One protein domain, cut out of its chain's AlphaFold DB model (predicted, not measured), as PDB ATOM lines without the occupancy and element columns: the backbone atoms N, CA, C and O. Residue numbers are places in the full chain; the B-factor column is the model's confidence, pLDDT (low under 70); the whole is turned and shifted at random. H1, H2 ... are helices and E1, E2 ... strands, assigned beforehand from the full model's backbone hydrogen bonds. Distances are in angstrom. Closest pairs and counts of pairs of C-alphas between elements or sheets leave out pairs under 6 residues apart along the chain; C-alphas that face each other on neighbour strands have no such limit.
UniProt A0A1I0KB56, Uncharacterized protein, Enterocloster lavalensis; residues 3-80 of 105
ATOM      1  N   ASP A   3      34.474   1.182  14.228       91.50
ATOM      2  CA  ASP A   3      33.656   2.291  13.711       91.50
ATOM      3  C   ASP A   3      32.886   3.055  14.792       91.50
ATOM      4  O   ASP A   3      32.601   4.240  14.629       91.50
ATOM      5  N   TYR A   4      32.607   2.401  15.920       93.62
ATOM      6  CA  TYR A   4      31.919   2.987  17.067       93.62
ATOM      7  C   TYR A   4      32.876   3.698  18.022       93.62
ATOM      8  O   TYR A   4      32.462   4.595  18.766       93.62
ATOM      9  N   MET A   5      34.153   3.308  18.029       92.38
ATOM     10  CA  MET A   5      35.120   3.824  18.988       92.38
ATOM     11  C   MET A   5      35.473   5.286  18.698       92.38
ATOM     12  O   MET A   5      35.768   5.652  17.556       92.38
ATOM     13  N   PRO A   6      35.524   6.137  19.736       91.06
ATOM     14  CA  PRO A   6      36.108   7.465  19.632       91.06
ATOM     15  C   PRO A   6      37.545   7.400  19.106       91.06
ATOM     16  O   PRO A   6      38.380   6.676  19.645       91.06
ATOM     17  N   ARG A   7      37.848   8.203  18.081       84.75
ATOM     18  CA  ARG A   7      39.191   8.295  17.501       84.75
ATOM     19  C   ARG A   7      39.836   9.618  17.905       84.75
ATOM     20  O   ARG A   7      39.315  10.687  17.589       84.75
ATOM     21  N   ARG A   8      40.962   9.542  18.612       72.00
ATOM     22  CA  ARG A   8      41.967  10.615  18.644       72.00
ATOM     23  C   ARG A   8      43.014  10.327  17.567       72.00
ATOM     24  O   ARG A   8      42.962   9.259  16.967       72.00
ATOM     25  N   GLN A   9      43.866  11.309  17.280       66.50
ATOM     26  CA  GLN A   9      44.840  11.360  16.178       66.50
ATOM     27  C   GLN A   9      45.237   9.996  15.580       66.50
ATOM     28  O   GLN A   9      44.952   9.770  14.406       66.50
ATOM     29  N   ALA A  10      45.825   9.086  16.370       72.88
ATOM     30  CA  ALA A  10      46.335   7.804  15.875       72.88
ATOM     31  C   ALA A  10      45.443   6.581  16.180       72.88
ATOM     32  O   ALA A  10      45.856   5.455  15.925       72.88
ATOM     33  N   GLY A  11      44.228   6.749  16.710       82.50
ATOM     34  CA  GLY A  11      43.343   5.624  17.046       82.50
ATOM     35  C   GLY A  11      43.818   4.821  18.259       82.50
ATOM     36  O   GLY A  11      43.670   3.607  18.302       82.50
ATOM     37  N   GLU A  12      44.390   5.488  19.258       87.56
ATOM     38  CA  GLU A  12      45.035   4.857  20.414       87.56
ATOM     39  C   GLU A  12      44.094   3.914  21.177       87.56
ATOM     40  O   GLU A  12      44.502   2.835  21.586       87.56
ATOM     41  N   LEU A  13      42.818   4.281  21.312       89.44
ATOM     42  CA  LEU A  13      41.783   3.452  21.940       89.44
ATOM     43  C   LEU A  13      41.619   2.087  21.246       89.44
ATOM     44  O   LEU A  13      41.543   1.058  21.912       89.44
ATOM     45  N   GLU A  14      41.572   2.095  19.913       90.69
ATOM     46  CA  GLU A  14      41.467   0.894  19.080       90.69
ATOM     47  C   GLU A  14      42.732   0.042  19.217       90.69
ATOM     48  O   GLU A  14      42.639  -1.156  19.479       90.69
ATOM     49  N   HIS A  15      43.908   0.663  19.116       91.06
ATOM     50  CA  HIS A  15      45.178  -0.043  19.273       91.06
ATOM     51  C   HIS A  15      45.306  -0.699  20.652       91.06
ATOM     52  O   HIS A  15      45.669  -1.869  20.739       91.06
ATOM     53  N   MET A  16      44.955   0.015  21.726       91.12
ATOM     54  CA  MET A  16      44.987  -0.534  23.084       91.12
ATOM     55  C   MET A  16      44.020  -1.704  23.243       91.12
ATOM     56  O   MET A  16      44.379  -2.695  23.876       91.12
ATOM     57  N   MET A  17      42.829  -1.625  22.641       92.94
ATOM     58  CA  MET A  17      41.881  -2.737  22.656       92.94
ATOM     59  C   MET A  17      42.457  -3.981  21.974       92.94
ATOM     60  O   MET A  17      42.423  -5.064  22.557       92.94
ATOM     61  N   ILE A  18      42.990  -3.828  20.759       92.25
ATOM     62  CA  ILE A  18      43.552  -4.937  19.974       92.25
ATOM     63  C   ILE A  18      44.720  -5.593  20.717       92.25
ATOM     64  O   ILE A  18      44.810  -6.814  20.754       92.25
ATOM     65  N   LEU A  19      45.593  -4.790  21.330       93.62
ATOM     66  CA  LEU A  19      46.768  -5.289  22.048       93.62
ATOM     67  C   LEU A  19      46.429  -5.962  23.385       93.62
ATOM     68  O   LEU A  19      47.193  -6.811  23.836       93.62
ATOM     69  N   SER A  20      45.327  -5.573  24.029       94.81
ATOM     70  CA  SER A  20      44.994  -6.037  25.386       94.81
ATOM     71  C   SER A  20      43.975  -7.170  25.409       94.81
ATOM     72  O   SER A  20      43.878  -7.877  26.406       94.81
ATOM     73  N   THR A  21      43.210  -7.348  24.331       94.56
ATOM     74  CA  THR A  21      42.139  -8.345  24.275       94.56
ATOM     75  C   THR A  21      42.660  -9.688  23.779       94.56
ATOM     76  O   THR A  21      43.154  -9.806  22.658       94.56
ATOM     77  N   VAL A  22      42.467 -10.737  24.580       94.75
ATOM     78  CA  VAL A  22      42.726 -12.118  24.156       94.75
ATOM     79  C   VAL A  22      41.513 -12.651  23.391       94.75
ATOM     80  O   VAL A  22      40.418 -12.782  23.949       94.75
ATOM     81  N   ILE A  23      41.709 -12.984  22.113       89.62
ATOM     82  CA  ILE A  23      40.670 -13.578  21.261       89.62
ATOM     83  C   ILE A  23      40.196 -14.900  21.883       89.62
ATOM     84  O   ILE A  23      41.006 -15.745  22.252       89.62
ATOM     85  N   GLY A  24      38.876 -15.064  22.004       87.44
ATOM     86  CA  GLY A  24      38.251 -16.253  22.595       87.44
ATOM     87  C   GLY A  24      38.070 -16.209  24.118       87.44
ATOM     88  O   GLY A  24      37.413 -17.087  24.662       87.44
ATOM     89  N   SER A  25      38.569 -15.178  24.812       92.56
ATOM     90  CA  SER A  25      38.400 -15.041  26.272       92.56
ATOM     91  C   SER A  25      36.964 -14.726  26.715       92.56
ATOM     92  O   SER A  25      36.627 -14.885  27.885       92.56
ATOM     93  N   GLY A  26      36.120 -14.244  25.796       89.12
ATOM     94  CA  GLY A  26      34.782 -13.735  26.108       89.12
ATOM     95  C   GLY A  26      34.770 -12.322  26.709       89.12
ATOM     96  O   GLY A  26      33.698 -11.812  27.027       89.12
ATOM     97  N   GLN A  27      35.932 -11.674  26.829       91.69
ATOM     98  CA  GLN A  27      36.096 -10.321  27.357       91.69
ATOM     99  C   GLN A  27      36.772  -9.421  26.318       91.69
ATOM    100  O   GLN A  27      37.571  -9.882  25.509       91.69
ATOM    101  N   ILE A  28      36.429  -8.130  26.331       91.56
ATOM    102  CA  ILE A  28      37.136  -7.094  25.572       91.56
ATOM    103  C   ILE A  28      37.751  -6.127  26.574       91.56
ATOM    104  O   ILE A  28      37.032  -5.509  27.362       91.56
ATOM    105  N   ASP A  29      39.067  -5.971  26.502       94.38
ATOM    106  CA  ASP A  29      39.836  -5.104  27.384       94.38
ATOM    107  C   ASP A  29      40.205  -3.820  26.660       94.38
ATOM    108  O   ASP A  29      40.868  -3.844  25.627       94.38
ATOM    109  N   ILE A  30      39.789  -2.678  27.210       92.56
ATOM    110  CA  ILE A  30      40.045  -1.354  26.629       92.56
ATOM    111  C   ILE A  30      40.745  -0.481  27.675       92.56
ATOM    112  O   ILE A  30      40.134   0.430  28.245       92.56
ATOM    113  N   PRO A  31      42.016  -0.778  27.997       91.25
ATOM    114  CA  PRO A  31      42.741  -0.036  29.012       91.25
ATOM    115  C   PRO A  31      43.177   1.335  28.494       91.25
ATOM    116  O   PRO A  31      43.429   1.548  27.308       91.25
ATOM    117  N   GLY A  32      43.306   2.281  29.417       85.88
ATOM    118  CA  GLY A  32      43.857   3.600  29.134       85.88
ATOM    119  C   GLY A  32      43.246   4.685  30.017       85.88
ATOM    120  O   GLY A  32      42.080   4.590  30.406       85.88
ATOM    121  N   PRO A  33      43.993   5.765  30.300       84.44
ATOM    122  CA  PRO A  33      43.581   6.798  31.255       84.44
ATOM    123  C   PRO A  33      42.336   7.590  30.822       84.44
ATOM    124  O   PRO A  33      41.769   8.333  31.615       84.44
ATOM    125  N   TYR A  34      41.909   7.465  29.563       84.69
ATOM    126  CA  TYR A  34      40.736   8.143  29.003       84.69
ATOM    127  C   TYR A  34      39.599   7.196  28.605       84.69
ATOM    128  O   TYR A  34      38.523   7.683  28.255       84.69
ATOM    129  N   ALA A  35      39.807   5.874  28.639       90.50
ATOM    130  CA  ALA A  35      38.869   4.906  28.070       90.50
ATOM    131  C   ALA A  35      37.490   4.974  28.737       90.50
ATOM    132  O   ALA A  35      36.479   5.130  28.053       90.50
ATOM    133  N   HIS A  36      37.464   4.983  30.072       91.19
ATOM    134  CA  HIS A  36      36.233   5.121  30.851       91.19
ATOM    135  C   HIS A  36      35.479   6.420  30.525       91.19
ATOM    136  O   HIS A  36      34.289   6.404  30.232       91.19
ATOM    137  N   TYR A  37      36.169   7.561  30.502       90.00
ATOM    138  CA  TYR A  37      35.524   8.860  30.272       90.00
ATOM    139  C   TYR A  37      34.965   8.989  28.851       90.00
ATOM    140  O   TYR A  37      33.881   9.532  28.648       90.00
ATOM    141  N   LEU A  38      35.687   8.455  27.862       92.25
ATOM    142  CA  LEU A  38      35.224   8.402  26.476       92.25
ATOM    143  C   LEU A  38      34.060   7.422  26.298       92.25
ATOM    144  O   LEU A  38      33.210   7.663  25.442       92.25
ATOM    145  N   HIS A  39      33.999   6.360  27.103       94.56
ATOM    146  CA  HIS A  39      32.875   5.433  27.142       94.56
ATOM    147  C   HIS A  39      31.626   6.068  27.758       94.56
ATOM    148  O   HIS A  39      30.562   6.011  27.150       94.56
ATOM    149  N   GLU A  40      31.729   6.722  28.913       95.50
ATOM    150  CA  GLU A  40      30.574   7.396  29.522       95.50
ATOM    151  C   GLU A  40      30.091   8.585  28.683       95.50
ATOM    152  O   GLU A  40      28.892   8.848  28.577       95.50
ATOM    153  N   GLY A  41      31.026   9.281  28.036       95.06
ATOM    154  CA  GLY A  41      30.739  10.434  27.191       95.06
ATOM    155  C   GLY A  41      30.248  11.656  27.927       95.06
ATOM    156  O   GLY A  41      29.553  12.490  27.347       95.06
ATOM    157  N   ILE A  42      30.654  11.769  29.183       95.88
ATOM    158  CA  ILE A  42      30.544  12.972  29.994       95.88
ATOM    159  C   ILE A  42      31.944  13.516  30.255       95.88
ATOM    160  O   ILE A  42      32.927  12.773  30.316       95.88
ATOM    161  N   LEU A  43      32.052  14.833  30.366       95.00
ATOM    162  CA  LEU A  43      33.297  15.485  30.717       95.00
ATOM    163  C   LEU A  43      33.599  15.204  32.189       95.00
ATOM    164  O   LEU A  43      32.795  15.503  33.067       95.00
ATOM    165  N   TYR A  44      34.790  14.670  32.433       94.44
ATOM    166  CA  TYR A  44      35.349  14.490  33.764       94.44
ATOM    167  C   TYR A  44      36.417  15.545  34.023       94.44
ATOM    168  O   TYR A  44      37.305  15.756  33.186       94.44
ATOM    169  N   VAL A  45      36.353  16.172  35.194       95.25
ATOM    170  CA  VAL A  45      37.241  17.272  35.582       95.25
ATOM    171  C   VAL A  45      37.895  17.025  36.934       95.25
ATOM    172  O   VAL A  45      37.414  16.239  37.746       95.25
ATOM    173  N   SER A  46      39.017  17.694  37.175       95.19
ATOM    174  CA  SER A  46      39.626  17.790  38.499       95.19
ATOM    175  C   SER A  46      38.640  18.433  39.481       95.19
ATOM    176  O   SER A  46      38.123  19.511  39.177       95.19
ATOM    177  N   PRO A  47      38.401  17.838  40.662       94.88
ATOM    178  CA  PRO A  47      37.517  18.432  41.663       94.88
ATOM    179  C   PRO A  47      38.084  19.729  42.258       94.88
ATOM    180  O   PRO A  47      37.325  20.545  42.767       94.88
ATOM    181  N   THR A  48      39.403  19.941  42.191       94.88
ATOM    182  CA  THR A  48      40.064  21.120  42.772       94.88
ATOM    183  C   THR A  48      40.153  22.291  41.795       94.88
ATOM    184  O   THR A  48      40.089  23.442  42.213       94.88
ATOM    185  N   THR A  49      40.312  22.018  40.497       95.06
ATOM    186  CA  THR A  49      40.547  23.062  39.479       95.06
ATOM    187  C   THR A  49      39.433  23.192  38.444       95.06
ATOM    188  O   THR A  49      39.437  24.148  37.675       95.06
ATOM    189  N   GLY A  50      38.521  22.220  38.348       94.00
ATOM    190  CA  GLY A  50      37.535  22.147  37.264       94.00
ATOM    191  C   GLY A  50      38.140  21.865  35.881       94.00
ATOM    192  O   GLY A  50      37.423  21.841  34.883       94.00
ATOM    193  N   SER A  51      39.452  21.625  35.791       93.38
ATOM    194  CA  SER A  51      40.149  21.351  34.533       93.38
ATOM    195  C   SER A  51      39.906  19.925  34.040       93.38
ATOM    196  O   SER A  51      39.883  18.975  34.823       93.38
ATOM    197  N   SER A  52      39.840  19.735  32.718       90.00
ATOM    198  CA  SER A  52      39.879  18.401  32.099       90.00
ATOM    199  C   SER A  52      41.230  17.697  32.279       90.00
ATOM    200  O   SER A  52      41.363  16.521  31.940       90.00
ATOM    201  N   TRP A  53      42.242  18.400  32.786       88.69
ATOM    202  CA  TRP A  53      43.529  17.858  33.199       88.69
ATOM    203  C   TRP A  53      43.587  17.855  34.724       88.69
ATOM    204  O   TRP A  53      43.599  18.914  35.345       88.69
ATOM    205  N   ALA A  54      43.583  16.662  35.313       88.62
ATOM    206  CA  ALA A  54      43.717  16.497  36.755       88.62
ATOM    207  C   ALA A  54      45.186  16.411  37.150       88.62
ATOM    208  O   ALA A  54      46.022  15.988  36.344       88.62
ATOM    209  N   LYS A  55      45.500  16.838  38.376       89.69
ATOM    210  CA  LYS A  55      46.854  16.684  38.911       89.69
ATOM    211  C   LYS A  55      47.169  15.201  39.097       89.69
ATOM    212  O   LYS A  55      46.280  14.348  39.092       89.69
ATOM    213  N   LYS A  56      48.456  14.896  39.260       88.00
ATOM    214  CA  LYS A  56      48.887  13.550  39.631       88.00
ATOM    215  C   LYS A  56      48.131  13.113  40.897       88.00
ATOM    216  O   LYS A  56      47.980  13.915  41.815       88.00
ATOM    217  N   ASP A  57      47.640  11.879  40.886       89.06
ATOM    218  CA  ASP A  57      46.893  11.239  41.977       89.06
ATOM    219  C   ASP A  57      45.505  11.851  42.287       89.06
ATOM    220  O   ASP A  57      44.828  11.414  43.216       89.06
ATOM    221  N   GLU A  58      45.013  12.802  41.479       90.81
ATOM    222  CA  GLU A  58      43.628  13.279  41.572       90.81
ATOM    223  C   GLU A  58      42.665  12.386  40.779       90.81
ATOM    224  O   GLU A  58      42.817  12.168  39.574       90.81
ATOM    225  N   ILE A  59      41.597  11.943  41.446       90.69
ATOM    226  CA  ILE A  59      40.478  11.259  40.796       90.69
ATOM    227  C   ILE A  59      39.519  12.312  40.245       90.69
ATOM    228  O   ILE A  59      38.997  13.154  40.977       90.69
ATOM    229  N   LYS A  60      39.280  12.263  38.933       92.19
ATOM    230  CA  LYS A  60      38.334  13.166  38.278       92.19
ATOM    231  C   LYS A  60      36.891  12.854  38.661       92.19
ATOM    232  O   LYS A  60      36.507  11.689  38.739       92.19
ATOM    233  N   VAL A  61      36.082  13.900  38.767       94.75
ATOM    234  CA  VAL A  61      34.638  13.818  39.011       94.75
ATOM    235  C   VAL A  61      33.852  14.077  37.721       94.75
ATOM    236  O   VAL A  61      34.320  14.848  36.873       94.75
ATOM    237  N   PRO A  62      32.697  13.417  37.527       95.56
ATOM    238  CA  PRO A  62      31.841  13.670  36.375       95.56
ATOM    239  C   PRO A  62      31.228  15.072  36.442       95.56
ATOM    240  O   PRO A  62      31.101  15.669  37.509       95.56
ATOM    241  N   THR A  63      30.810  15.571  35.285       95.81
ATOM    242  CA  THR A  63      30.008  16.792  35.140       95.81
ATOM    243  C   THR A  63      28.755  16.483  34.321       95.81
ATOM    244  O   THR A  63      28.675  15.429  33.688       95.81
ATOM    245  N   ASP A  64      27.825  17.432  34.241       96.25
ATOM    246  CA  ASP A  64      26.622  17.307  33.401       96.25
ATOM    247  C   ASP A  64      26.890  17.561  31.906       96.25
ATOM    248  O   ASP A  64      25.992  17.483  31.065       96.25
ATOM    249  N   ARG A  65      28.136  17.884  31.535       96.00
ATOM    250  CA  ARG A  65      28.496  18.223  30.158       96.00
ATOM    251  C   ARG A  65      28.812  16.969  29.351       96.00
ATOM    252  O   ARG A  65      29.772  16.261  29.645       96.00
ATOM    253  N   LEU A  66      28.074  16.754  28.265       95.31
ATOM    254  CA  LEU A  66      28.362  15.693  27.300       95.31
ATOM    255  C   LEU A  66      29.614  15.997  26.463       95.31
ATOM    256  O   LEU A  66      29.907  17.151  26.135       95.31
ATOM    257  N   LEU A  67      30.334  14.941  26.085       93.19
ATOM    258  CA  LEU A  67      31.416  15.014  25.110       93.19
ATOM    259  C   LEU A  67      30.867  15.058  23.680       93.19
ATOM    260  O   LEU A  67      29.897  14.378  23.343       93.19
ATOM    261  N   THR A  68      31.560  15.802  22.820       93.00
ATOM    262  CA  THR A  68      31.350  15.778  21.368       93.00
ATOM    263  C   THR A  68      32.401  14.882  20.725       93.00
ATOM    264  O   THR A  68      33.579  14.943  21.079       93.00
ATOM    265  N   TYR A  69      31.984  14.064  19.760       91.12
ATOM    266  CA  TYR A  69      32.847  13.086  19.107       91.12
ATOM    267  C   TYR A  69      33.038  13.416  17.631       91.12
ATOM    268  O   TYR A  69      32.073  13.641  16.901       91.12
ATOM    269  N   ALA A  70      34.288  13.388  17.173       89.56
ATOM    270  CA  ALA A  70      34.584  13.419  15.748       89.56
ATOM    271  C   ALA A  70      34.090  12.118  15.091       89.56
ATOM    272  O   ALA A  70      34.422  11.022  15.551       89.56
ATOM    273  N   GLY A  71      33.306  12.235  14.017       88.50
ATOM    274  CA  GLY A  71      32.649  11.090  13.373       88.50
ATOM    275  C   GLY A  71      31.335  10.658  14.037       88.50
ATOM    276  O   GLY A  71      30.872   9.541  13.808       88.50
ATOM    277  N   ALA A  72      30.730  11.517  14.864       89.44
ATOM    278  CA  ALA A  72      29.327  11.370  15.238       89.44
ATOM    279  C   ALA A  72      28.423  11.410  13.975       89.44
ATOM    280  O   ALA A  72      28.768  12.095  13.011       89.44
ATOM    281  N   PRO A  73      27.279  10.697  13.957       90.94
ATOM    282  CA  PRO A  73      26.690   9.987  15.090       90.94
ATOM    283  C   PRO A  73      27.276   8.593  15.328       90.94
ATOM    284  O   PRO A  73      27.081   8.057  16.416       90.94
ATOM    285  N   MET A  74      27.988   8.006  14.360       90.69
ATOM    286  CA  MET A  74      28.461   6.619  14.451       90.69
ATOM    287  C   MET A  74      29.372   6.406  15.667       90.69
ATOM    288  O   MET A  74      29.116   5.544  16.508       90.69
ATOM    289  N   ARG A  75      30.368   7.283  15.833       92.25
ATOM    290  CA  ARG A  75      31.245   7.288  17.008       92.25
ATOM    291  C   ARG A  75      30.589   7.992  18.181       92.25
ATOM    292  O   ARG A  75      29.960   9.038  18.016       92.25
ATOM    293  N   GLY A  76      30.768   7.460  19.387       92.62
ATOM    294  CA  GLY A  76      30.280   8.145  20.579       92.62
ATOM    295  C   GLY A  76      30.404   7.363  21.871       92.62
ATOM    296  O   GLY A  76      31.124   6.372  21.960       92.62
ATOM    297  N   LYS A  77      29.671   7.835  22.881       94.94
ATOM    298  CA  LYS A  77      29.548   7.168  24.179       94.94
ATOM    299  C   LYS A  77      28.955   5.770  24.040       94.94
ATOM    300  O   LYS A  77      28.229   5.500  23.080       94.94
ATOM    301  N   LYS A  78      29.233   4.912  25.019       95.44
ATOM    302  CA  LYS A  78      28.744   3.531  25.115       95.44
ATOM    303  C   LYS A  78      28.992   2.743  23.827       95.44
ATOM    304  O   LYS A  78      28.141   2.004  23.351       95.44
ATOM    305  N   PHE A  79      30.159   2.952  23.215       93.94
ATOM    306  CA  PHE A  79      30.473   2.446  21.877       93.94
ATOM    307  C   PHE A  79      30.403   0.916  21.772       93.94
ATOM    308  O   PHE A  79      29.999   0.407  20.731       93.94
ATOM    309  N   PHE A  80      30.735   0.177  22.837       92.88
ATOM    310  CA  PHE A  80      30.587  -1.279  22.854       92.88
ATOM    311  C   PHE A  80      29.116  -1.702  22.902       92.88
ATOM    312  O   PHE A  80      28.698  -2.531  22.096       92.88
TER     313      PHE A  80
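AT A GLANCE: This is residues 3 to 80 of the 105 residues of an uncharacterized protein of Enterocloster lavalensis (UniProt A0A1I0KB56). The model has little regular structure: a two-strand antiparallel hairpin, E1 and E2, lies towards one end, H1 towards the other, and short H2 between them, with long loops from H1 to H2 and from E1 to E2 and a tight link from H2 to E1. Residues 22 to 27 stick out beyond H1. The 78 printed residues hold H1, H2, E1 and E2 in that order, mixed in class, with only 25 residues in named elements. The whole is only just compact, close to loose, with a radius of gyration of the C-alphas of 13.7 A and spans of 42 by 30 by 22 A.

IN THESE COORDINATES: E2, residues 61 to 66, is 13.4 A long and ends at C-alpha 66 (28.362, 15.693, 27.300). E1 is residues 42 to 45, 9.7 A. H2 is residues 35 to 40, 8.8 A. H1, residues 12 to 20, is 12.0 A long from C-alpha 12 (45.035, 4.857, 20.414).

HOW THE PARTS SIT: E1 and E2 are antiparallel at 139 degrees, with N 43 and O 65 2.8 A apart, within hydrogen-bond range. The closest C-alphas of H2 and E1, Tyr 37 and Tyr 44, are 6.6 A apart. H1 and H2 are close but not clearly touching, with C-alphas 13 and 35 6.9 A apart, at a steep tilt of 64 degrees, opposite ways. H1 is apart from both strands. In H1 and H2 every O i to N i+4 pair is within hydrogen-bond range.

THE WHOLE: The farthest C-alphas, Gly 24 and Thr 49, are 42.8 A apart. The printed part has no cut; the links H1 to H2 and E1 to E2 are long. Gln 9 alone has pLDDT under 70.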